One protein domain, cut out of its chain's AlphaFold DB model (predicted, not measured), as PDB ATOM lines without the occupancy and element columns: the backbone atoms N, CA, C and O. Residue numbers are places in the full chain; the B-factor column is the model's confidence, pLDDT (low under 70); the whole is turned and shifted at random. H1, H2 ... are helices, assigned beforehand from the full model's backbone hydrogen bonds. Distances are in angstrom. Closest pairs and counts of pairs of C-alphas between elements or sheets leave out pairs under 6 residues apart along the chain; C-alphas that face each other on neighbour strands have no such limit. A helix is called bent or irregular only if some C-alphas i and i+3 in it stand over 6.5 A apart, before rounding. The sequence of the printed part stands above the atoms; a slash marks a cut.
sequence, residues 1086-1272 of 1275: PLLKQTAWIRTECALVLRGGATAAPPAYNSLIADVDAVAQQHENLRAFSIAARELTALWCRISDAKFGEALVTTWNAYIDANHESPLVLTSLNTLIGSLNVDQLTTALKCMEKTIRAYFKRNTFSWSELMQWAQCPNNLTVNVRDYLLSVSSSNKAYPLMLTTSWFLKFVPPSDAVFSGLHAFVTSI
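AT A GLANCE: This is residues 1086 to 1272 of the 1275 residues of an uncharacterized protein of Ancylostoma ceylanicum (UniProt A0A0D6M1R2). Helices are stacked in layers along the longest axis: the hairpin H1 and H2 at one end, then H3, H4 and H5, then the hairpin H6 and H7, on which H10 packs crosswise. H8 packs on H6 beside that hairpin, H9 is near H10, and H11 makes the far end, a more loosely attached cap. The printed part has 187 residues with eleven named helices, H1 to H11 in order, and no named strand; its class is all helix. It is compact, with a radius of gyration of the C-alphas of 16.9 A and spans of 48 by 37 by 29 A.

IN THESE COORDINATES: H1, residues 1086 to 1103, begins with C-alpha 1086 at (141.537, 191.276, 161.407) and is 26.0 A long. H2, residues 1105 to 1124, is 26.4 A long and has a kink of 30 degrees near residue 1112. H3 is residues 1130 to 1137, H4 1139 to 1146, and H5 1150 to 1166, 23.9 A long. H6 is residues 1171 to 1183; H7, residues 1186 to 1203, is 24.8 A long, with a kink of 29 degrees near residue 1193. H2 is only just irregular, with C-alphas 1107 and 1110 6.7 A apart; H6 is irregular, with 1178 and 1181 7.8 A apart, and H7, with 1187 and 1190 7.3 A apart. H8 is residues 1211 to 1217, H9 1225 to 1233, H10 1245 to 1254, and H11 1259 to 1271, with C-alpha 1271 at (171.698, 232.183, 167.334).

HOW THE PARTS SIT: H1 and H2 touch as a hairpin at a shallow tilt of 17 degrees, with closest C-alphas of Val 1101 and Ala 1109, 4.9 A. H2 touches H5, Ala 1106 to Phe 1152, 5.3 A between C-alphas. H6 is the hub, touching five helices: H3, closest C-alphas Ser 1134 and Thr 1175, 4.7 A; H4, Ala 1142 and Ser 1183, 4.6 A; H7, Ile 1181 and Ala 1192, 5.3 A; H8, Asn 1178 and Trp 1217, 5.3 A; and H2, only at their ends. H7 and H10 touch about perpendicular, at 80 degrees. H9 and H11 only just touch, with 3 pairs of C-alphas within 8 A. In H1, H5, H8, H9 and H11 every O i to N i+4 pair is within hydrogen-bond range, against 14 of 16 in H2, 2 of 4 in H3, 5 of 9 in H6, 11 of 14 in H7, 5 of 6 in H10 and 1 of 4 in H4, where 3 of 5 O i to N i+3 pairs are.

THE WHOLE: The C-alphas of Pro 1086 and Thr 1270, the two farthest apart, are 51.5 A apart. The printed part has no cut, and the link from H9 to H10 is long. The mean pLDDT of the printed part is 77.1; 41 residues are under 70, among them 1086 to 1093, 1233 to 1243 and 1255 to 1272.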
ATOM      1  N   PRO A1086     140.226 191.748 161.867       53.22
ATOM      2  CA  PRO A1086     141.537 191.276 161.407       53.22
ATOM      3  C   PRO A1086     142.695 192.121 161.952       53.22
ATOM      4  O   PRO A1086     143.728 191.577 162.341       53.22
ATOM      5  N   LEU A1087     142.502 193.440 162.031       53.84
ATOM      6  CA  LEU A1087     143.494 194.387 162.526       53.84
ATOM      7  C   LEU A1087     143.700 194.234 164.040       53.84
ATOM      8  O   LEU A1087     144.838 194.186 164.492       53.84
ATOM      9  N   LEU A1088     142.626 194.031 164.814       55.69
ATOM     10  CA  LEU A1088     142.716 193.717 166.248       55.69
ATOM     11  C   LEU A1088     143.530 192.437 166.516       55.69
ATOM     12  O   LEU A1088     144.353 192.410 167.433       55.69
ATOM     13  N   LYS A1089     143.361 191.391 165.690       53.72
ATOM     14  CA  LYS A1089     144.177 190.163 165.768       53.72
ATOM     15  C   LYS A1089     145.653 190.429 165.461       53.72
ATOM     16  O   LYS A1089     146.514 189.874 166.139       53.72
ATOM     17  N   GLN A1090     145.950 191.288 164.486       58.12
ATOM     18  CA  GLN A1090     147.323 191.682 164.156       58.12
ATOM     19  C   GLN A1090     147.964 192.503 165.284       58.12
ATOM     20  O   GLN A1090     149.061 192.160 165.712       58.12
ATOM     21  N   THR A1091     147.272 193.499 165.848       62.94
ATOM     22  CA  THR A1091     147.744 194.254 167.025       62.94
ATOM     23  C   THR A1091     148.033 193.327 168.212       62.94
ATOM     24  O   THR A1091     149.078 193.444 168.849       62.94
ATOM     25  N   ALA A1092     147.143 192.366 168.494       54.06
ATOM     26  CA  ALA A1092     147.332 191.393 169.571       54.06
ATOM     27  C   ALA A1092     148.532 190.456 169.330       54.06
ATOM     28  O   ALA A1092     149.281 190.169 170.266       54.06
ATOM     29  N   TRP A1093     148.747 190.015 168.085       69.81
ATOM     30  CA  TRP A1093     149.923 189.229 167.709       69.81
ATOM     31  C   TRP A1093     151.218 190.037 167.872       69.81
ATOM     32  O   TRP A1093     152.086 189.616 168.633       69.81
ATOM     33  N   ILE A1094     151.319 191.232 167.272       71.19
ATOM     34  CA  ILE A1094     152.517 192.087 167.367       71.19
ATOM     35  C   ILE A1094     152.844 192.395 168.832       71.19
ATOM     36  O   ILE A1094     153.984 192.225 169.253       71.19
ATOM     37  N   ARG A1095     151.845 192.763 169.647       73.81
ATOM     38  CA  ARG A1095     152.022 193.004 171.090       73.81
ATOM     39  C   ARG A1095     152.540 191.767 171.839       73.81
ATOM     40  O   ARG A1095     153.326 191.909 172.777       73.81
ATOM     41  N   THR A1096     152.132 190.565 171.425       61.47
ATOM     42  CA  THR A1096     152.616 189.294 171.991       61.47
ATOM     43  C   THR A1096     154.069 189.028 171.597       61.47
ATOM     44  O   THR A1096     154.887 188.753 172.473       61.47
ATOM     45  N   GLU A1097     154.428 189.183 170.320       65.62
ATOM     46  CA  GLU A1097     155.814 189.023 169.862       65.62
ATOM     47  C   GLU A1097     156.742 190.074 170.487       65.62
ATOM     48  O   GLU A1097     157.825 189.732 170.956       65.62
ATOM     49  N   CYS A1098     156.304 191.331 170.624       74.62
ATOM     50  CA  CYS A1098     157.028 192.366 171.368       74.62
ATOM     51  C   CYS A1098     157.321 191.932 172.818       74.62
ATOM     52  O   CYS A1098     158.421 192.156 173.325       74.62
ATOM     53  N   ALA A1099     156.375 191.268 173.493       70.25
ATOM     54  CA  ALA A1099     156.586 190.740 174.841       70.25
ATOM     55  C   ALA A1099     157.541 189.526 174.872       70.25
ATOM     56  O   ALA A1099     158.302 189.371 175.831       70.25
ATOM     57  N   LEU A1100     157.551 188.684 173.832       64.50
ATOM     58  CA  LEU A1100     158.514 187.583 173.684       64.50
ATOM     59  C   LEU A1100     159.931 188.099 173.385       64.50
ATOM     60  O   LEU A1100     160.889 187.634 174.001       64.50
ATOM     61  N   VAL A1101     160.057 189.119 172.529       73.94
ATOM     62  CA  VAL A1101     161.298 189.865 172.273       73.94
ATOM     63  C   VAL A1101     161.869 190.410 173.584       73.94
ATOM     64  O   VAL A1101     163.028 190.143 173.892       73.94
ATOM     65  N   LEU A1102     161.062 191.093 174.408       72.75
ATOM     66  CA  LEU A1102     161.509 191.611 175.710       72.75
ATOM     67  C   LEU A1102     161.982 190.498 176.666       72.75
ATOM     68  O   LEU A1102     162.983 190.679 177.359       72.75
ATOM     69  N   ARG A1103     161.334 189.323 176.660       73.94
ATOM     70  CA  ARG A1103     161.770 188.145 177.440       73.94
ATOM     71  C   ARG A1103     163.106 187.548 176.976       73.94
ATOM     72  O   ARG A1103     163.730 186.832 177.753       73.94
ATOM     73  N   GLY A1104     163.566 187.852 175.759       65.38
ATOM     74  CA  GLY A1104     164.895 187.468 175.274       65.38
ATOM     75  C   GLY A1104     166.053 188.221 175.946       65.38
ATOM     76  O   GLY A1104     167.197 187.771 175.874       65.38
ATOM     77  N   GLY A1105     165.778 189.348 176.612       71.19
ATOM     78  CA  GLY A1105     166.797 190.189 177.242       71.19
ATOM     79  C   GLY A1105     167.708 190.914 176.242       71.19
ATOM     80  O   GLY A1105     167.674 190.677 175.034       71.19
ATOM     81  N   ALA A1106     168.549 191.820 176.748       71.94
ATOM     82  CA  ALA A1106     169.242 192.831 175.938       71.94
ATOM     83  C   ALA A1106     170.174 192.298 174.825       71.94
ATOM     84  O   ALA A1106     170.524 193.055 173.922       71.94
ATOM     85  N   THR A1107     170.577 191.023 174.858       71.31
ATOM     86  CA  THR A1107     171.448 190.399 173.844       71.31
ATOM     87  C   THR A1107     170.686 189.679 172.730       71.31
ATOM     88  O   THR A1107     171.090 189.775 171.574       71.31
ATOM     89  N   ALA A1108     169.588 188.976 173.038       73.88
ATOM     90  CA  ALA A1108     168.793 188.252 172.038       73.88
ATOM     91  C   ALA A1108     167.629 189.086 171.476       73.88
ATOM     92  O   ALA A1108     167.178 188.842 170.356       73.88
ATOM     93  N   ALA A1109     167.164 190.093 172.219       79.62
ATOM     94  CA  ALA A1109     166.049 190.936 171.811       79.62
ATOM     95  C   ALA A1109     166.325 191.795 170.557       79.62
ATOM     96  O   ALA A1109     165.453 191.809 169.694       79.62
ATOM     97  N   PRO A1110     167.485 192.464 170.359       84.69
ATOM     98  CA  PRO A1110     167.709 193.278 169.157       84.69
ATOM     99  C   PRO A1110     167.598 192.522 167.813       84.69
ATOM    100  O   PRO A1110     166.867 193.000 166.945       84.69
ATOM    101  N   PRO A1111     168.221 191.340 167.598       78.56
ATOM    102  CA  PRO A1111     168.034 190.602 166.346       78.56
ATOM    103  C   PRO A1111     166.617 190.022 166.197       78.56
ATOM    104  O   PRO A1111     166.088 190.017 165.088       78.56
ATOM    105  N   ALA A1112     165.973 189.594 167.289       76.38
ATOM    106  CA  ALA A1112     164.581 189.136 167.256       76.38
ATOM    107  C   ALA A1112     163.610 190.278 166.896       76.38
ATOM    108  O   ALA A1112     162.720 190.104 166.070       76.38
ATOM    109  N   TYR A1113     163.838 191.475 167.444       89.25
ATOM    110  CA  TYR A1113     163.105 192.694 167.110       89.25
ATOM    111  C   TYR A1113     163.311 193.101 165.647       89.25
ATOM    112  O   TYR A1113     162.351 193.464 164.980       89.25
ATOM    113  N   ASN A1114     164.531 192.975 165.110       89.19
ATOM    114  CA  ASN A1114     164.788 193.222 163.690       89.19
ATOM    115  C   ASN A1114     164.031 192.243 162.770       89.19
ATOM    116  O   ASN A1114     163.579 192.655 161.705       89.19
ATOM    117  N   SER A1115     163.871 190.974 163.175       84.56
ATOM    118  CA  SER A1115     162.988 190.030 162.468       84.56
ATOM    119  C   SER A1115     161.537 190.493 162.547       84.56
ATOM    120  O   SER A1115     160.916 190.693 161.513       84.56
ATOM    121  N   LEU A1116     161.035 190.781 163.753       85.50
ATOM    122  CA  LEU A1116     159.650 191.204 163.962       85.50
ATOM    123  C   LEU A1116     159.291 192.483 163.185       85.50
ATOM    124  O   LEU A1116     158.193 192.577 162.644       85.50
ATOM    125  N   ILE A1117     160.207 193.454 163.077       88.75
ATOM    126  CA  ILE A1117     160.006 194.636 162.224       88.75
ATOM    127  C   ILE A1117     159.860 194.219 160.751       88.75
ATOM    128  O   ILE A1117     158.976 194.737 160.075       88.75
ATOM    129  N   ALA A1118     160.672 193.279 160.257       86.62
ATOM    130  CA  ALA A1118     160.582 192.785 158.882       86.62
ATOM    131  C   ALA A1118     159.298 191.984 158.615       86.62
ATOM    132  O   ALA A1118     158.669 192.162 157.573       86.62
ATOM    133  N   ASP A1119     158.877 191.148 159.565       79.94
ATOM    134  CA  ASP A1119     157.633 190.381 159.483       79.94
ATOM    135  C   ASP A1119     156.410 191.324 159.467       79.94
ATOM    136  O   ASP A1119     155.481 191.149 158.676       79.94
ATOM    137  N   VAL A1120     156.432 192.389 160.279       84.56
ATOM    138  CA  VAL A1120     155.382 193.420 160.302       84.56
ATOM    139  C   VAL A1120     155.436 194.344 159.080       84.56
ATOM    140  O   VAL A1120     154.379 194.760 158.613       84.56
ATOM    141  N   ASP A1121     156.611 194.629 158.513       86.81
ATOM    142  CA  ASP A1121     156.745 195.353 157.239       86.81
ATOM    143  C   ASP A1121     156.135 194.550 156.079       86.81
ATOM    144  O   ASP A1121     155.330 195.073 155.307       86.81
ATOM    145  N   ALA A1122     156.416 193.246 156.011       84.31
ATOM    146  CA  ALA A1122     155.832 192.348 155.016       84.31
ATOM    147  C   ALA A1122     154.297 192.236 155.133       84.31
ATOM    148  O   ALA A1122     153.615 192.078 154.118       84.31
ATOM    149  N   VAL A1123     153.739 192.353 156.346       79.31
ATOM    150  CA  VAL A1123     152.286 192.481 156.570       79.31
ATOM    151  C   VAL A1123     151.782 193.873 156.171       79.31
ATOM    152  O   VAL A1123     150.740 193.976 155.526       79.31
ATOM    153  N   ALA A1124     152.512 194.947 156.490       82.62
ATOM    154  CA  ALA A1124     152.140 196.317 156.133       82.62
ATOM    155  C   ALA A1124     152.037 196.511 154.611       82.62
ATOM    156  O   ALA A1124     151.115 197.164 154.131       82.62
ATOM    157  N   GLN A1125     152.940 195.893 153.846       82.75
ATOM    158  CA  GLN A1125     152.941 195.904 152.378       82.75
ATOM    159  C   GLN A1125     151.726 195.192 151.748       82.75
ATOM    160  O   GLN A1125     151.464 195.379 150.562       82.75
ATOM    161  N   GLN A1126     150.968 194.409 152.523       80.00
ATOM    162  CA  GLN A1126     149.741 193.727 152.088       80.00
ATOM    163  C   GLN A1126     148.455 194.477 152.490       80.00
ATOM    164  O   GLN A1126     147.358 194.005 152.196       80.00
ATOM    165  N   HIS A1127     148.557 195.633 153.161       78.25
ATOM    166  CA  HIS A1127     147.402 196.410 153.629       78.25
ATOM    167  C   HIS A1127     147.045 197.574 152.705       78.25
ATOM    168  O   HIS A1127     147.795 198.541 152.584       78.25
ATOM    169  N   GLU A1128     145.826 197.551 152.165       73.38
ATOM    170  CA  GLU A1128     145.260 198.659 151.378       73.38
ATOM    171  C   GLU A1128     145.063 199.942 152.212       73.38
ATOM    172  O   GLU A1128     145.179 201.051 151.693       73.38
ATOM    173  N   ASN A1129     144.798 199.816 153.522       79.31
ATOM    174  CA  ASN A1129     144.584 200.949 154.429       79.31
ATOM    175  C   ASN A1129     145.682 201.045 155.502       79.31
ATOM    176  O   ASN A1129     145.507 200.676 156.668       79.31
ATOM    177  N   LEU A1130     146.812 201.633 155.108       78.88
ATOM    178  CA  LEU A1130     147.950 201.893 155.993       78.88
ATOM    179  C   LEU A1130     147.622 202.811 157.187       78.88
ATOM    180  O   LEU A1130     148.299 202.737 158.212       78.88
ATOM    181  N   ARG A1131     146.586 203.667 157.106       80.00
ATOM    182  CA  ARG A1131     146.184 204.521 158.243       80.00
ATOM    183  C   ARG A1131     145.598 203.684 159.369       80.00
ATOM    184  O   ARG A1131     146.033 203.837 160.508       80.00
ATOM    185  N   ALA A1132     144.697 202.759 159.042       73.00
ATOM    186  CA  ALA A1132     144.201 201.775 159.999       73.00
ATOM    187  C   ALA A1132     145.358 200.904 160.526       73.00
ATOM    188  O   ALA A1132     145.541 200.787 161.738       73.00
ATOM    189  N   PHE A1133     146.221 200.394 159.635       80.69
ATOM    190  CA  PHE A1133     147.367 199.570 160.041       80.69
ATOM    191  C   PHE A1133     148.365 200.283 160.971       80.69
ATOM    192  O   PHE A1133     149.032 199.626 161.771       80.69
ATOM    193  N   SER A1134     148.437 201.621 160.950       79.75
ATOM    194  CA  SER A1134     149.308 202.373 161.865       79.75
ATOM    195  C   SER A1134     149.043 202.071 163.346       79.75
ATOM    196  O   SER A1134     149.980 202.077 164.140       79.75
ATOM    197  N   ILE A1135     147.811 201.704 163.716       75.31
ATOM    198  CA  ILE A1135     147.450 201.339 165.093       75.31
ATOM    199  C   ILE A1135     148.069 199.993 165.509       75.31
ATOM    200  O   ILE A1135     148.496 199.860 166.652       75.31
ATOM    201  N   ALA A1136     148.207 199.033 164.587       74.56
ATOM    202  CA  ALA A1136     148.930 197.782 164.837       74.56
ATOM    203  C   ALA A1136     150.456 197.994 164.819       74.56
ATOM    204  O   ALA A1136     151.164 197.517 165.705       74.56
ATOM    205  N   ALA A1137     150.965 198.776 163.860       78.38
ATOM    206  CA  ALA A1137     152.390 199.105 163.762       78.38
ATOM    207  C   ALA A1137     152.916 199.907 164.974       78.38
ATOM    208  O   ALA A1137     154.088 199.780 165.334       78.38
ATOM    209  N   ARG A1138     152.055 200.692 165.645       84.00
ATOM    210  CA  ARG A1138     152.380 201.458 166.864       84.00
ATOM    211  C   ARG A1138     152.988 200.587 167.963       84.00
ATOM    212  O   ARG A1138     153.885 201.062 168.656       84.00
ATOM    213  N   GLU A1139     152.565 199.329 168.090       85.88
ATOM    214  CA  GLU A1139     153.058 198.380 169.102       85.88
ATOM    215  C   GLU A1139     154.573 198.125 169.012       85.88
ATOM    216  O   GLU A1139     155.212 197.866 170.032       85.88
ATOM    217  N   LEU A1140     155.175 198.265 167.822       84.50
ATOM    218  CA  LEU A1140     156.625 198.134 167.644       84.50
ATOM    219  C   LEU A1140     157.410 199.266 168.315       84.50
ATOM    220  O   LEU A1140     158.548 199.042 168.717       84.50
ATOM    221  N   THR A1141     156.833 200.465 168.438       85.50
ATOM    222  CA  THR A1141     157.489 201.619 169.085       85.50
ATOM    223  C   THR A1141     157.002 201.816 170.519       85.50
ATOM    224  O   THR A1141     157.800 202.118 171.400       85.50
ATOM    225  N   ALA A1142     155.720 201.544 170.791       83.25
ATOM    226  CA  ALA A1142     155.134 201.646 172.125       83.25
ATOM    227  C   ALA A1142     155.807 200.714 173.146       83.25
ATOM    228  O   ALA A1142     155.894 201.061 174.320       83.25
ATOM    229  N   LEU A1143     156.364 199.572 172.721       84.31
ATOM    230  CA  LEU A1143     157.093 198.680 173.630       84.31
ATOM    231  C   LEU A1143     158.279 199.368 174.337       84.31
ATOM    232  O   LEU A1143     158.661 198.933 175.422       84.31
ATOM    233  N   TRP A1144     158.854 200.443 173.773       85.12
ATOM    234  CA  TRP A1144     159.985 201.154 174.382       85.12
ATOM    235  C   TRP A1144     159.610 201.853 175.704       85.12
ATOM    236  O   TRP A1144     160.484 202.040 176.552       85.12
ATOM    237  N   CYS A1145     158.327 202.172 175.938       79.88
ATOM    238  CA  CYS A1145     157.880 202.740 177.218       79.88
ATOM    239  C   CYS A1145     157.911 201.720 178.372       79.88
ATOM    240  O   CYS A1145     157.932 202.106 179.539       79.88
ATOM    241  N   ARG A1146     157.981 200.418 178.053       79.00
ATOM    242  CA  ARG A1146     158.054 199.305 179.015       79.00
ATOM    243  C   ARG A1146     159.489 198.878 179.356       79.00
ATOM    244  O   ARG A1146     159.675 197.888 180.060       79.00
ATOM    245  N   ILE A1147     160.511 199.591 178.869       78.94
ATOM    246  CA  ILE A1147     161.925 199.248 179.087       78.94
ATOM    247  C   ILE A1147     162.563 200.195 180.108       78.94
ATOM    248  O   ILE A1147     162.812 201.361 179.819       78.94
ATOM    249  N   SER A1148     162.898 199.665 181.287       77.50
ATOM    250  CA  SER A1148     163.590 200.410 182.353       77.50
ATOM    251  C   SER A1148     165.098 200.587 182.108       77.50
ATOM    252  O   SER A1148     165.706 201.509 182.647       77.50
ATOM    253  N   ASP A1149     165.724 199.707 181.318       81.12
ATOM    254  CA  ASP A1149     167.146 199.799 180.957       81.12
ATOM    255  C   ASP A1149     167.329 200.697 179.723       81.12
ATOM    256  O   ASP A1149     167.028 200.312 178.591       81.12
ATOM    257  N   ALA A1150     167.877 201.893 179.942       77.31
ATOM    258  CA  ALA A1150     168.112 202.878 178.891       77.31
ATOM    259  C   ALA A1150     169.034 202.383 177.757       77.31
ATOM    260  O   ALA A1150     168.837 202.786 176.613       77.31
ATOM    261  N   LYS A1151     170.005 201.495 178.027       77.56
ATOM    262  CA  LYS A1151     170.892 200.932 176.990       77.56
ATOM    263  C   LYS A1151     170.171 199.882 176.156       77.56
ATOM    264  O   LYS A1151     170.370 199.818 174.945       77.56
ATOM    265  N   PHE A1152     169.324 199.073 176.788       83.00
ATOM    266  CA  PHE A1152     168.478 198.124 176.069       83.00
ATOM    267  C   PHE A1152     167.447 198.861 175.196       83.00
ATOM    268  O   PHE A1152     167.305 198.547 174.013       83.00
ATOM    269  N   GLY A1153     166.813 199.909 175.733       84.44
ATOM    270  CA  GLY A1153     165.940 200.801 174.968       84.44
ATOM    271  C   GLY A1153     166.668 201.449 173.785       84.44
ATOM    272  O   GLY A1153     166.189 201.377 172.656       84.44
ATOM    273  N   GLU A1154     167.866 202.002 174.005       85.56
ATOM    274  CA  GLU A1154     168.700 202.578 172.942       85.56
ATOM    275  C   GLU A1154     169.099 201.544 171.876       85.56
ATOM    276  O   GLU A1154     169.113 201.878 170.690       85.56
ATOM    277  N   ALA A1155     169.355 200.283 172.243       85.25
ATOM    278  CA  ALA A1155     169.651 199.215 171.288       85.25
ATOM    279  C   ALA A1155     168.451 198.897 170.375       85.25
ATOM    280  O   ALA A1155     168.624 198.771 169.158       85.25
ATOM    281  N   LEU A1156     167.230 198.827 170.918       87.94
ATOM    282  CA  LEU A1156     166.023 198.621 170.105       87.94
ATOM    283  C   LEU A1156     165.698 199.854 169.252       87.94
ATOM    284  O   LEU A1156     165.500 199.721 168.048       87.94
ATOM    285  N   VAL A1157     165.762 201.064 169.814       90.44
ATOM    286  CA  VAL A1157     165.603 202.321 169.058       90.44
ATOM    287  C   VAL A1157     166.648 202.433 167.940       90.44
ATOM    288  O   VAL A1157     166.333 202.883 166.839       90.44
ATOM    289  N   THR A1158     167.887 201.997 168.172       90.38
ATOM    290  CA  THR A1158     168.941 201.968 167.144       90.38
ATOM    291  C   THR A1158     168.636 200.940 166.059       90.38
ATOM    292  O   THR A1158     168.778 201.262 164.882       90.38
ATOM    293  N   THR A1159     168.141 199.757 166.431       91.06
ATOM    294  CA  THR A1159     167.701 198.707 165.495       91.06
ATOM    295  C   THR A1159     166.561 199.205 164.601       91.06
ATOM    296  O   THR A1159     166.668 199.140 163.378       91.06
ATOM    297  N   TRP A1160     165.521 199.806 165.189       93.19
ATOM    298  CA  TRP A1160     164.411 200.433 164.464       93.19
ATOM    299  C   TRP A1160     164.896 201.496 163.472       93.19
ATOM    300  O   TRP A1160     164.545 201.476 162.293       93.19
ATOM    301  N   ASN A1161     165.755 202.412 163.926       92.00
ATOM    302  CA  ASN A1161     166.283 203.473 163.071       92.00
ATOM    303  C   ASN A1161     167.189 202.946 161.947       92.00
ATOM    304  O   ASN A1161     167.180 203.517 160.861       92.00
ATOM    305  N   ALA A1162     167.953 201.875 162.182       91.62
ATOM    306  CA  ALA A1162     168.742 201.220 161.142       91.62
ATOM    307  C   ALA A1162     167.841 200.539 160.099       91.62
ATOM    308  O   ALA A1162     168.086 200.680 158.901       91.62
ATOM    309  N   TYR A1163     166.768 199.872 160.539       93.50
ATOM    310  CA  TYR A1163     165.787 199.257 159.645       93.50
ATOM    311  C   TYR A1163     165.096 200.299 158.754       93.50
ATOM    312  O   TYR A1163     165.033 200.120 157.542       93.50
ATOM    313  N   ILE A1164     164.615 201.398 159.341       92.69
ATOM    314  CA  ILE A1164     163.892 202.468 158.634       92.69
ATOM    315  C   ILE A1164     164.798 203.252 157.666       92.69
ATOM    316  O   ILE A1164     164.351 203.634 156.587       92.69
ATOM    317  N   ASP A1165     166.074 203.470 158.005       89.88
ATOM    318  CA  ASP A1165     167.010 204.180 157.119       89.88
ATOM    319  C   ASP A1165     167.487 203.313 155.934       89.88
ATOM    320  O   ASP A1165     167.736 203.839 154.843       89.88
ATOM    321  N   ALA A1166     167.566 201.988 156.129       90.69
ATOM    322  CA  ALA A1166     167.832 201.013 155.073       90.69
ATOM    323  C   ALA A1166     166.606 200.807 154.163       90.69
ATOM    324  O   ALA A1166     166.704 200.966 152.947       90.69
ATOM    325  N   ASN A1167     165.441 200.527 154.752       91.75
ATOM    326  CA  ASN A1167     164.190 200.207 154.061       91.75
ATOM    327  C   ASN A1167     163.280 201.441 153.947       91.75
ATOM    328  O   ASN A1167     162.123 201.420 154.357       91.75
ATOM    329  N   HIS A1168     163.793 202.535 153.382       90.88
ATOM    330  CA  HIS A1168     163.082 203.820 153.284       90.88
ATOM    331  C   HIS A1168     161.751 203.746 152.501       90.88
ATOM    332  O   HIS A1168     160.845 204.545 152.750       90.88
ATOM    333  N   GLU A1169     161.587 202.764 151.607       89.44
ATOM    334  CA  GLU A1169     160.314 202.492 150.916       89.44
ATOM    335  C   GLU A1169     159.274 201.723 151.752       89.44
ATOM    336  O   GLU A1169     158.104 201.673 151.365       89.44
ATOM    337  N   SER A1170     159.638 201.187 152.919       91.12
ATOM    338  CA  SER A1170     158.710 200.487 153.817       91.12
ATOM    339  C   SER A1170     157.470 201.345 154.139       91.12
ATOM    340  O   SER A1170     157.604 202.538 154.442       91.12
ATOM    341  N   PRO A1171     156.250 200.778 154.142       89.00
ATOM    342  CA  PRO A1171     155.069 201.444 154.688       89.00
ATOM    343  C   PRO A1171     155.208 201.858 156.162       89.00
ATOM    344  O   PRO A1171     154.546 202.806 156.591       89.00
ATOM    345  N   LEU A1172     156.102 201.218 156.930       90.56
ATOM    346  CA  LEU A1172     156.385 201.587 158.320       90.56
ATOM    347  C   LEU A1172     156.987 202.993 158.451       90.56
ATOM    348  O   LEU A1172     156.832 203.624 159.496       90.56
ATOM    349  N   VAL A1173     157.603 203.535 157.393       90.25
ATOM    350  CA  VAL A1173     158.054 204.937 157.370       90.25
ATOM    351  C   VAL A1173     156.860 205.893 157.459       90.25
ATOM    352  O   VAL A1173     156.897 206.835 158.242       90.25
ATOM    353  N   LEU A1174     155.772 205.632 156.727       87.88
ATOM    354  CA  LEU A1174     154.558 206.458 156.771       87.88
ATOM    355  C   LEU A1174     153.778 206.271 158.079       87.88
ATOM    356  O   LEU A1174     153.344 207.251 158.685       87.88
ATOM    357  N   THR A1175     153.616 205.032 158.556       88.19
ATOM    358  CA  THR A1175     152.831 204.778 159.778       88.19
ATOM    359  C   THR A1175     153.528 205.258 161.054       88.19
ATOM    360  O   THR A1175     152.851 205.646 162.011       88.19
ATOM    361  N   SER A1176     154.863 205.294 161.086       86.69
ATOM    362  CA  SER A1176     155.617 205.785 162.247       86.69
ATOM    363  C   SER A1176     155.650 207.311 162.372       86.69
ATOM    364  O   SER A1176     155.661 207.807 163.499       86.69
ATOM    365  N   LEU A1177     155.511 208.064 161.268       85.69
ATOM    366  CA  LEU A1177     155.234 209.512 161.318       85.69
ATOM    367  C   LEU A1177     153.957 209.822 162.121       85.69
ATOM    368  O   LEU A1177     153.916 210.797 162.869       85.69
ATOM    369  N   ASN A1178     152.927 208.978 162.004       81.50
ATOM    370  CA  ASN A1178     151.662 209.149 162.725       81.50
ATOM    371  C   ASN A1178     151.764 208.778 164.216       81.50
ATOM    372  O   ASN A1178     151.030 209.308 165.045       81.50
ATOM    373  N   THR A1179     152.648 207.839 164.571       81.44
ATOM    374  CA  THR A1179     152.565 207.132 165.862       81.44
ATOM    375  C   THR A1179     153.700 207.420 166.839       81.44
ATOM    376  O   THR A1179     153.447 207.356 168.038       81.44
ATOM    377  N   LEU A1180     154.908 207.783 166.384       83.38
ATOM    378  CA  LEU A1180     156.106 207.882 167.239       83.38
ATOM    379  C   LEU A1180     155.961 208.825 168.445       83.38
ATOM    380  O   LEU A1180     156.368 208.480 169.548       83.38
ATOM    381  N   ILE A1181     155.395 210.021 168.255       82.12
ATOM    382  CA  ILE A1181     155.251 211.003 169.348       82.12
ATOM    383  C   ILE A1181     154.154 210.578 170.331       82.12
ATOM    384  O   ILE A1181     154.271 210.832 171.524       82.12
ATOM    385  N   GLY A1182     153.110 209.898 169.850       76.38
ATOM    386  CA  GLY A1182     152.034 209.376 170.690       76.38
ATOM    387  C   GLY A1182     152.293 207.987 171.279       76.38
ATOM    388  O   GLY A1182     151.450 207.503 172.031       76.38
ATOM    389  N   SER A1183     153.382 207.296 170.929       76.50
ATOM    390  CA  SER A1183     153.657 205.934 171.409       76.50
ATOM    391  C   SER A1183     154.501 205.873 172.679       76.50
ATOM    392  O   SER A1183     154.488 204.833 173.335       76.50
ATOM    393  N   LEU A1184     155.192 206.957 173.046       76.00
ATOM    394  CA  LEU A1184     156.103 206.999 174.193       76.00
ATOM    395  C   LEU A1184     155.605 207.917 175.316       76.00
ATOM    396  O   LEU A1184     154.804 208.827 175.102       76.00
ATOM    397  N   ASN A1185     156.140 207.695 176.517       78.56
ATOM    398  CA  ASN A1185     155.864 208.515 177.696       78.56
ATOM    399  C   ASN A1185     156.532 209.905 177.595       78.56
ATOM    400  O   ASN A1185     157.448 210.125 176.801       78.56
ATOM    401  N   VAL A1186     156.096 210.855 178.431       73.00
ATOM    402  CA  VAL A1186     156.551 212.263 178.392       73.00
ATOM    403  C   VAL A1186     158.057 212.405 178.660       73.00
ATOM    404  O   VAL A1186     158.720 213.223 178.025       73.00
ATOM    405  N   ASP A1187     158.620 211.579 179.540       74.94
ATOM    406  CA  ASP A1187     160.060 211.478 179.818       74.94
ATOM    407  C   ASP A1187     160.864 210.948 178.612       74.94
ATOM    408  O   ASP A1187     162.006 211.350 178.383       74.94
ATOM    409  N   GLN A1188     160.239 210.117 177.776       78.12
ATOM    410  CA  GLN A1188     160.824 209.558 176.557       78.12
ATOM    411  C   GLN A1188     160.607 210.435 175.306       78.12
ATOM    412  O   GLN A1188     161.108 210.101 174.228       78.12
ATOM    413  N   LEU A1189     159.928 211.586 175.418       81.81
ATOM    414  CA  LEU A1189     159.592 212.471 174.289       81.81
ATOM    415  C   LEU A1189     160.824 212.913 173.476       81.81
ATOM    416  O   LEU A1189     160.777 213.002 172.249       81.81
ATOM    417  N   THR A1190     161.966 213.109 174.141       81.12
ATOM    418  CA  THR A1190     163.260 213.395 173.490       81.12
ATOM    419  C   THR A1190     163.676 212.287 172.510       81.12
ATOM    420  O   THR A1190     164.238 212.567 171.448       81.12
ATOM    421  N   THR A1191     163.405 211.025 172.846       84.62
ATOM    422  CA  THR A1191     163.696 209.859 172.002       84.62
ATOM    423  C   THR A1191     162.707 209.769 170.844       84.62
ATOM    424  O   THR A1191     163.140 209.572 169.706       84.62
ATOM    425  N   ALA A1192     161.415 210.022 171.090       85.69
ATOM    426  CA  ALA A1192     160.405 210.114 170.033       85.69
ATOM    427  C   ALA A1192     160.770 211.179 168.986       85.69
ATOM    428  O   ALA A1192     160.781 210.881 167.794       85.69
ATOM    429  N   LEU A1193     161.155 212.390 169.407       85.94
ATOM    430  CA  LEU A1193     161.520 213.482 168.492       85.94
ATOM    431  C   LEU A1193     162.828 213.202 167.725       85.94
ATOM    432  O   LEU A1193     162.905 213.462 166.525       85.94
ATOM    433  N   LYS A1194     163.840 212.593 168.362       86.56
ATOM    434  CA  LYS A1194     165.064 212.135 167.666       86.56
ATOM    435  C   LYS A1194     164.787 211.016 166.652       86.56
ATOM    436  O   LYS A1194     165.477 210.936 165.636       86.56
ATOM    437  N   CYS A1195     163.803 210.158 166.918       89.31
ATOM    438  CA  CYS A1195     163.349 209.131 165.982       89.31
ATOM    439  C   CYS A1195     162.498 209.733 164.850       89.31
ATOM    440  O   CYS A1195     162.645 209.334 163.695       89.31
ATOM    441  N   MET A1196     161.670 210.739 165.148       89.19
ATOM    442  CA  MET A1196     160.881 211.488 164.166       89.19
ATOM    443  C   MET A1196     161.789 212.186 163.144       89.19
ATOM    444  O   MET A1196     161.585 212.026 161.947       89.19
ATOM    445  N   GLU A1197     162.868 212.843 163.583       89.31
ATOM    446  CA  GLU A1197     163.861 213.470 162.693       89.31
ATOM    447  C   GLU A1197     164.484 212.475 161.698       89.31
ATOM    448  O   GLU A1197     164.712 212.801 160.530       89.31
ATOM    449  N   LYS A1198     164.747 211.242 162.148       89.38
ATOM    450  CA  LYS A1198     165.272 210.157 161.306       89.38
ATOM    451  C   LYS A1198     164.198 209.565 160.389       89.38
ATOM    452  O   LYS A1198     164.482 209.316 159.225       89.38
ATOM    453  N   THR A1199     162.964 209.420 160.869       91.88
ATOM    454  CA  THR A1199     161.823 208.923 160.079       91.88
ATOM    455  C   THR A1199     161.451 209.903 158.967       91.88
ATOM    456  O   THR A1199     161.304 209.499 157.818       91.88
ATOM    457  N   ILE A1200     161.409 211.207 159.257       90.62
ATOM    458  CA  ILE A1200     161.217 212.260 158.248       90.62
ATOM    459  C   ILE A1200     162.367 212.246 157.225       90.62
ATOM    460  O   ILE A1200     162.135 212.382 156.024       90.62
ATOM    461  N   ARG A1201     163.613 212.027 157.667       91.19
ATOM    462  CA  ARG A1201     164.763 211.886 156.762       91.19
ATOM    463  C   ARG A1201     164.666 210.645 155.869       91.19
ATOM    464  O   ARG A1201     165.006 210.744 154.695       91.19
ATOM    465  N   ALA A1202     164.192 209.515 156.392       91.00
ATOM    466  CA  ALA A1202     163.937 208.303 155.614       91.00
ATOM    467  C   ALA A1202     162.776 208.496 154.624       91.00
ATOM    468  O   ALA A1202     162.886 208.096 153.470       91.00
ATOM    469  N   TYR A1203     161.713 209.205 155.014       92.38
ATOM    470  CA  TYR A1203     160.633 209.591 154.105       92.38
ATOM    471  C   TYR A1203     161.148 210.434 152.922       92.38
ATOM    472  O   TYR A1203     160.824 210.148 151.772       92.38
ATOM    473  N   PHE A1204     162.041 211.399 153.164       91.00
ATOM    474  CA  PHE A1204     162.687 212.176 152.094       91.00
ATOM    475  C   PHE A1204     163.788 211.424 151.310       91.00
ATOM    476  O   PHE A1204     164.378 212.006 150.401       91.00
ATOM    477  N   LYS A1205     164.059 210.143 151.611       90.81
ATOM    478  CA  LYS A1205     164.867 209.246 150.757       90.81
ATOM    479  C   LYS A1205     164.029 208.441 149.753       90.81
ATOM    480  O   LYS A1205     164.610 207.768 148.909       90.81
ATOM    481  N   ARG A1206     162.696 208.469 149.852       88.50
ATOM    482  CA  ARG A1206     161.794 207.713 148.968       88.50
ATOM    483  C   ARG A1206     161.844 208.214 147.524       88.50
ATOM    484  O   ARG A1206     162.146 209.374 147.262       88.50
ATOM    485  N   ASN A1207     161.454 207.353 146.590       85.88
ATOM    486  CA  ASN A1207     161.258 207.687 145.179       85.88
ATOM    487  C   ASN A1207     160.091 208.671 144.975       85.88
ATOM    488  O   ASN A1207     160.092 209.447 144.021       85.88
ATOM    489  N   THR A1208     159.111 208.665 145.882       80.19
ATOM    490  CA  THR A1208     157.986 209.608 145.913       80.19
ATOM    491  C   THR A1208     157.837 210.208 147.307       80.19
ATOM    492  O   THR A1208     157.610 209.478 148.272       80.19
ATOM    493  N   PHE A1209     157.928 211.535 147.408       86.50
ATOM    494  CA  PHE A1209     157.663 212.289 148.634       86.50
ATOM    495  C   PHE A1209     157.037 213.655 148.324       86.50
ATOM    496  O   PHE A1209     157.271 214.249 147.272       86.50
ATOM    497  N   SER A1210     156.285 214.203 149.276       88.25
ATOM    498  CA  SER A1210     155.833 215.594 149.269       88.25
ATOM    499  C   SER A1210     155.682 216.122 150.697       88.25
ATOM    500  O   SER A1210     155.290 215.398 151.610       88.25
ATOM    501  N   TRP A1211     155.937 217.418 150.908       84.38
ATOM    502  CA  TRP A1211     155.650 218.042 152.206       84.38
ATOM    503  C   TRP A1211     154.159 217.964 152.564       84.38
ATOM    504  O   TRP A1211     153.832 217.815 153.734       84.38
ATOM    505  N   SER A1212     153.264 218.017 151.575       84.12
ATOM    506  CA  SER A1212     151.815 217.867 151.751       84.12
ATOM    507  C   SER A1212     151.413 216.506 152.321       84.12
ATOM    508  O   SER A1212     150.618 216.458 153.253       84.12
ATOM    509  N   GLU A1213     151.974 215.409 151.808       85.06
ATOM    510  CA  GLU A1213     151.710 214.063 152.330       85.06
ATOM    511  C   GLU A1213     152.318 213.887 153.729       85.06
ATOM    512  O   GLU A1213     151.632 213.402 154.627       85.06
ATOM    513  N   LEU A1214     153.547 214.366 153.959       86.19
ATOM    514  CA  LEU A1214     154.147 214.368 155.296       86.19
ATOM    515  C   LEU A1214     153.240 215.074 156.315       86.19
ATOM    516  O   LEU A1214     152.981 214.511 157.373       86.19
ATOM    517  N   MET A1215     152.707 216.261 155.996       82.25
ATOM    518  CA  MET A1215     151.778 216.979 156.886       82.25
ATOM    519  C   MET A1215     150.454 216.231 157.124       82.25
ATOM    520  O   MET A1215     149.807 216.465 158.139       82.25
ATOM    521  N   GLN A1216     150.036 215.345 156.214       82.88
ATOM    522  CA  GLN A1216     148.833 214.522 156.381       82.88
ATOM    523  C   GLN A1216     149.069 213.268 157.236       82.88
ATOM    524  O   GLN A1216     148.101 212.733 157.785       82.88
ATOM    525  N   TRP A1217     150.310 212.777 157.317       84.75
ATOM    526  CA  TRP A1217     150.692 211.577 158.073       84.75
ATOM    527  C   TRP A1217     151.303 211.879 159.442       84.75
ATOM    528  O   TRP A1217     151.032 211.149 160.389       84.75
ATOM    529  N   ALA A1218     152.119 212.925 159.562       83.69
ATOM    530  CA  ALA A1218     152.829 213.254 160.790       83.69
ATOM    531  C   ALA A1218     151.935 214.045 161.759       83.69
ATOM    532  O   ALA A1218     151.594 215.202 161.493       83.69
ATOM    533  N   GLN A1219     151.570 213.427 162.888       77.62
ATOM    534  CA  GLN A1219     150.632 213.979 163.875       77.62
ATOM    535  C   GLN A1219     151.288 214.206 165.244       77.62
ATOM    536  O   GLN A1219     152.149 213.442 165.682       77.62
ATOM    537  N   CYS A1220     150.849 215.255 165.945       77.81
ATOM    538  CA  CYS A1220     151.204 215.524 167.337       77.81
ATOM    539  C   CYS A1220     149.942 215.438 168.215       77.81
ATOM    540  O   CYS A1220     148.991 216.176 167.949       77.81
ATOM    541  N   PRO A1221     149.909 214.601 169.269       80.12
ATOM    542  CA  PRO A1221     148.832 214.623 170.255       80.12
ATOM    543  C   PRO A1221     148.724 215.994 170.934       80.12
ATOM    544  O   PRO A1221     149.726 216.545 171.389       80.12
ATOM    545  N   ASN A1222     147.505 216.536 171.037       75.69
ATOM    546  CA  ASN A1222     147.261 217.905 171.519       75.69
ATOM    547  C   ASN A1222     147.817 218.181 172.928       75.69
ATOM    548  O   ASN A1222     148.268 219.290 173.208       75.69
ATOM    549  N   ASN A1223     147.826 217.169 173.798       75.81
ATOM    550  CA  ASN A1223     148.394 217.227 175.148       75.81
ATOM    551  C   ASN A1223     149.935 217.263 175.171       75.81
ATOM    552  O   ASN A1223     150.508 217.687 176.169       75.81
ATOM    553  N   LEU A1224     150.604 216.839 174.095       76.00
ATOM    554  CA  LEU A1224     152.065 216.871 173.954       76.00
ATOM    555  C   LEU A1224     152.557 218.074 173.139       76.00
ATOM    556  O   LEU A1224     153.735 218.412 173.225       76.00
ATOM    557  N   THR A1225     151.685 218.758 172.391       79.12
ATOM    558  CA  THR A1225     152.038 219.897 171.523       79.12
ATOM    559  C   THR A1225     152.804 221.004 172.255       79.12
ATOM    560  O   THR A1225     153.732 221.574 171.684       79.12
ATOM    561  N   VAL A1226     152.487 221.289 173.524       77.88
ATOM    562  CA  VAL A1226     153.237 222.271 174.335       77.88
ATOM    563  C   VAL A1226     154.653 221.768 174.629       77.88
ATOM    564  O   VAL A1226     155.621 222.455 174.320       77.88
ATOM    565  N   ASN A1227     154.793 220.540 175.131       79.50
ATOM    566  CA  ASN A1227     156.086 219.930 175.448       79.50
ATOM    567  C   ASN A1227     156.968 219.761 174.197       79.50
ATOM    568  O   ASN A1227     158.177 219.967 174.264       79.50
ATOM    569  N   VAL A1228     156.371 219.432 173.046       78.38
ATOM    570  CA  VAL A1228     157.069 219.351 171.755       78.38
ATOM    571  C   VAL A1228     157.520 220.735 171.286       78.38
ATOM    572  O   VAL A1228     158.686 220.886 170.923       78.38
ATOM    573  N   ARG A1229     156.654 221.760 171.348       78.81
ATOM    574  CA  ARG A1229     157.027 223.156 171.054       78.81
ATOM    575  C   ARG A1229     158.207 223.589 171.916       78.81
ATOM    576  O   ARG A1229     159.193 224.098 171.395       78.81
ATOM    577  N   ASP A1230     158.102 223.378 173.221       74.94
ATOM    578  CA  ASP A1230     159.059 223.905 174.186       74.94
ATOM    579  C   ASP A1230     160.390 223.146 174.109       74.94
ATOM    580  O   ASP A1230     161.444 223.776 174.164       74.94
ATOM    581  N   TYR A1231     160.387 221.838 173.827       75.56
ATOM    582  CA  TYR A1231     161.612 221.104 173.494       75.56
ATOM    583  C   TYR A1231     162.247 221.598 172.181       75.56
ATOM    584  O   TYR A1231     163.445 221.859 172.142       75.56
ATOM    585  N   LEU A1232     161.473 221.761 171.100       74.12
ATOM    586  CA  LEU A1232     162.015 222.134 169.784       74.12
ATOM    587  C   LEU A1232     162.482 223.599 169.707       74.12
ATOM    588  O   LEU A1232     163.384 223.897 168.925       74.12
ATOM    589  N   LEU A1233     161.911 224.502 170.515       69.81
ATOM    590  CA  LEU A1233     162.314 225.913 170.592       69.81
ATOM    591  C   LEU A1233     163.356 226.206 171.690       69.81
ATOM    592  O   LEU A1233     164.080 227.195 171.576       69.81
ATOM    593  N   SER A1234     163.498 225.361 172.720       63.88
ATOM    594  CA  SER A1234     164.527 225.540 173.767       63.88
ATOM    595  C   SER A1234     165.946 225.147 173.338       63.88
ATOM    596  O   SER A1234     166.893 225.423 174.076       63.88
ATOM    597  N   VAL A1235     166.144 224.597 172.130       57.84
ATOM    598  CA  VAL A1235     167.463 224.220 171.568       57.84
ATOM    599  C   VAL A1235     168.306 225.444 171.148       57.84
ATOM    600  O   VAL A1235     168.919 225.468 170.082       57.84
ATOM    601  N   SER A1236     168.358 226.489 171.976       46.72
ATOM    602  CA  SER A1236     169.156 227.694 171.735       46.72
ATOM    603  C   SER A1236     170.419 227.729 172.609       46.72
ATOM    604  O   SER A1236     170.386 227.595 173.830       46.72
ATOM    605  N   SER A1237     171.562 227.977 171.966       48.84
ATOM    606  CA  SER A1237     172.860 228.381 172.544       48.84
ATOM    607  C   SER A1237     173.654 227.448 173.488       48.84
ATOM    608  O   SER A1237     174.881 227.541 173.455       48.84
ATOM    609  N   SER A1238     173.053 226.576 174.310       45.22
ATOM    610  CA  SER A1238     173.769 225.955 175.454       45.22
ATOM    611  C   SER A1238     174.260 224.508 175.270       45.22
ATOM    612  O   SER A1238     175.364 224.180 175.710       45.22
ATOM    613  N   ASN A1239     173.479 223.629 174.633       40.31
ATOM    614  CA  ASN A1239     173.744 222.184 174.593       40.31
ATOM    615  C   ASN A1239     174.209 221.681 173.214       40.31
ATOM    616  O   ASN A1239     173.737 222.132 172.175       40.31
ATOM    617  N   LYS A1240     175.099 220.674 173.196       46.84
ATOM    618  CA  LYS A1240     175.686 220.064 171.975       46.84
ATOM    619  C   LYS A1240     174.717 219.149 171.196       46.84
ATOM    620  O   LYS A1240     175.151 218.191 170.557       46.84
ATOM    621  N   ALA A1241     173.412 219.390 171.278       53.72
ATOM    622  CA  ALA A1241     172.416 218.625 170.539       53.72
ATOM    623  C   ALA A1241     172.419 219.036 169.058       53.72
ATOM    624  O   ALA A1241     172.480 220.222 168.737       53.72
ATOM    625  N   TYR A1242     172.313 218.065 168.147       57.44
ATOM    626  CA  TYR A1242     172.004 218.374 166.751       57.44
ATOM    627  C   TYR A1242     170.576 218.940 166.672       57.44
ATOM    628  O   TYR A1242     169.662 218.303 167.203       57.44
ATOM    629  N   PRO A1243     170.354 220.098 166.022       63.12
ATOM    630  CA  PRO A1243     169.017 220.654 165.873       63.12
ATOM    631  C   PRO A1243     168.167 219.739 164.983       63.12
ATOM    632  O   PRO A1243     168.594 219.344 163.896       63.12
ATOM    633  N   LEU A1244     166.957 219.412 165.444       76.62
ATOM    634  CA  LEU A1244     166.015 218.525 164.752       76.62
ATOM    635  C   LEU A1244     165.259 219.304 163.662       76.62
ATOM    636  O   LEU A1244     164.059 219.542 163.756       76.62
ATOM    637  N   MET A1245     165.998 219.795 162.665       78.44
ATOM    638  CA  MET A1245     165.523 220.802 161.712       78.44
ATOM    639  C   MET A1245     164.305 220.358 160.897       78.44
ATOM    640  O   MET A1245     163.435 221.183 160.610       78.44
ATOM    641  N   LEU A1246     164.214 219.077 160.531       81.69
ATOM    642  CA  LEU A1246     163.075 218.564 159.768       81.69
ATOM    643  C   LEU A1246     161.832 218.440 160.658       81.69
ATOM    644  O   LEU A1246     160.742 218.839 160.248       81.69
ATOM    645  N   THR A1247     162.015 217.986 161.898       83.38
ATOM    646  CA  THR A1247     160.971 217.880 162.929       83.38
ATOM    647  C   THR A1247     160.445 219.261 163.324       83.38
ATOM    648  O   THR A1247     159.236 219.473 163.349       83.38
ATOM    649  N   THR A1248     161.329 220.238 163.536       80.25
ATOM    650  CA  THR A1248     160.951 221.640 163.765       80.25
ATOM    651  C   THR A1248     160.216 222.219 162.551       80.25
ATOM    652  O   THR A1248     159.177 222.852 162.720       80.25
ATOM    653  N   SER A1249     160.674 221.961 161.319       79.75
ATOM    654  CA  SER A1249     159.997 222.447 160.101       79.75
ATOM    655  C   SER A1249     158.614 221.823 159.872       79.75
ATOM    656  O   SER A1249     157.734 222.500 159.341       79.75
ATOM    657  N   TRP A1250     158.400 220.566 160.273       85.69
ATOM    658  CA  TRP A1250     157.071 219.949 160.334       85.69
ATOM    659  C   TRP A1250     156.202 220.616 161.406       85.69
ATOM    660  O   TRP A1250     155.117 221.108 161.103       85.69
ATOM    661  N   PHE A1251     156.699 220.708 162.642       80.56
ATOM    662  CA  PHE A1251     155.934 221.213 163.779       80.56
ATOM    663  C   PHE A1251     155.445 222.660 163.577       80.56
ATOM    664  O   PHE A1251     154.289 222.978 163.851       80.56
ATOM    665  N   LEU A1252     156.285 223.523 162.997       73.94
ATOM    666  CA  LEU A1252     155.939 224.907 162.637       73.94
ATOM    667  C   LEU A1252     154.857 225.032 161.550       73.94
ATOM    668  O   LEU A1252     154.264 226.097 161.414       73.94
ATOM    669  N   LYS A1253     154.632 223.981 160.754       72.69
ATOM    670  CA  LYS A1253     153.555 223.904 159.750       72.69
ATOM    671  C   LYS A1253     152.304 223.204 160.295       72.69
ATOM    672  O   LYS A1253     151.253 223.282 159.669       72.69
ATOM    673  N   PHE A1254     152.428 222.498 161.421       75.06
ATOM    674  CA  PHE A1254     151.337 221.814 162.118       75.06
ATOM    675  C   PHE A1254     150.586 222.770 163.060       75.06
ATOM    676  O   PHE A1254     149.361 222.734 163.140       75.06
ATOM    677  N   VAL A1255     151.316 223.642 163.762       69.31
ATOM    678  CA  VAL A1255     150.748 224.640 164.681       69.31
ATOM    679  C   VAL A1255     150.338 225.909 163.911       69.31
ATOM    680  O   VAL A1255     151.107 226.367 163.065       69.31
ATOM    681  N   PRO A1256     149.162 226.517 164.184       62.22
ATOM    682  CA  PRO A1256     148.760 227.777 163.554       62.22
ATOM    683  C   PRO A1256     149.743 228.929 163.855       62.22
ATOM    684  O   PRO A1256     150.381 228.938 164.913       62.22
ATOM    685  N   PRO A1257     149.870 229.919 162.949       59.09
ATOM    686  CA  PRO A1257     150.865 230.982 163.066       59.09
ATOM    687  C   PRO A1257     150.678 231.818 164.339       59.09
ATOM    688  O   PRO A1257     149.570 232.213 164.692       59.09
ATOM    689  N   SER A1258     151.792 232.100 165.020       62.25
ATOM    690  CA  SER A1258     151.840 232.860 166.269       62.25
ATOM    691  C   SER A1258     153.120 233.691 166.332       62.25
ATOM    692  O   SER A1258     154.217 233.152 166.164       62.25
ATOM    693  N   ASP A1259     153.001 234.987 166.627       56.38
ATOM    694  CA  ASP A1259     154.131 235.928 166.648       56.38
ATOM    695  C   ASP A1259     155.187 235.574 167.706       56.38
ATOM    696  O   ASP A1259     156.374 235.842 167.523       56.38
ATOM    697  N   ALA A1260     154.783 234.905 168.790       60.97
ATOM    698  CA  ALA A1260     155.695 234.370 169.799       60.97
ATOM    699  C   ALA A1260     156.535 233.202 169.249       60.97
ATOM    700  O   ALA A1260     157.740 233.136 169.495       60.97
ATOM    701  N   VAL A1261     155.925 232.314 168.454       59.12
ATOM    702  CA  VAL A1261     156.627 231.206 167.781       59.12
ATOM    703  C   VAL A1261     157.545 231.741 166.680       59.12
ATOM    704  O   VAL A1261     158.688 231.302 166.580       59.12
ATOM    705  N   PHE A1262     157.097 232.735 165.906       57.81
ATOM    706  CA  PHE A1262     157.922 233.403 164.896       57.81
ATOM    707  C   PHE A1262     159.139 234.103 165.523       57.81
ATOM    708  O   PHE A1262     160.262 233.944 165.047       57.81
ATOM    709  N   SER A1263     158.935 234.808 166.638       59.84
ATOM    710  CA  SER A1263     159.992 235.503 167.382       59.84
ATOM    711  C   SER A1263     160.990 234.526 168.021       59.84
ATOM    712  O   SER A1263     162.200 234.731 167.914       59.84
ATOM    713  N   GLY A1264     160.508 233.424 168.613       63.62
ATOM    714  CA  GLY A1264     161.351 232.328 169.103       63.62
ATOM    715  C   GLY A1264     162.172 231.677 167.988       63.62
ATOM    716  O   GLY A1264     163.365 231.429 168.162       63.62
ATOM    717  N   LEU A1265     161.578 231.474 166.808       56.72
ATOM    718  CA  LEU A1265     162.285 230.911 165.660       56.72
ATOM    719  C   LEU A1265     163.314 231.883 165.066       56.72
ATOM    720  O   LEU A1265     164.411 231.460 164.710       56.72
ATOM    721  N   HIS A1266     163.005 233.179 164.998       58.91
ATOM    722  CA  HIS A1266     163.954 234.207 164.569       58.91
ATOM    723  C   HIS A1266     165.162 234.274 165.517       58.91
ATOM    724  O   HIS A1266     166.306 234.305 165.058       58.91
ATOM    725  N   ALA A1267     164.934 234.216 166.834       60.94
ATOM    726  CA  ALA A1267     165.999 234.128 167.834       60.94
ATOM    727  C   ALA A1267     166.825 232.834 167.695       60.94
ATOM    728  O   ALA A1267     168.054 232.885 167.704       60.94
ATOM    729  N   PHE A1268     166.176 231.682 167.491       60.25
ATOM    730  CA  PHE A1268     166.858 230.411 167.237       60.25
ATOM    731  C   PHE A1268     167.746 230.488 165.986       60.25
ATOM    732  O   PHE A1268     168.951 230.271 166.089       60.25
ATOM    733  N   VAL A1269     167.196 230.884 164.832       57.41
ATOM    734  CA  VAL A1269     167.929 230.979 163.555       57.41
ATOM    735  C   VAL A1269     169.091 231.973 163.638       57.41
ATOM    736  O   VAL A1269     170.186 231.657 163.180       57.41
ATOM    737  N   THR A1270     168.904 233.135 164.270       58.47
ATOM    738  CA  THR A1270     169.989 234.122 164.451       58.47
ATOM    739  C   THR A1270     171.033 233.710 165.498       58.47
ATOM    740  O   THR A1270     172.155 234.213 165.461       58.47
ATOM    741  N   SER A1271     170.726 232.757 166.389       56.94
ATOM    742  CA  SER A1271     171.698 232.183 167.334       56.94
ATOM    743  C   SER A1271     172.636 231.136 166.710       56.94
ATOM    744  O   SER A1271     173.695 230.841 167.277       56.94
ATOM    745  N   ILE A1272     172.290 230.582 165.541       56.84
ATOM    746  CA  ILE A1272     173.099 229.570 164.850       56.84
ATOM    747  C   ILE A1272     174.308 230.246 164.199       56.84
ATOM    748  O   ILE A1272     174.225 230.831 163.119       56.84
TER     749      ILE A1272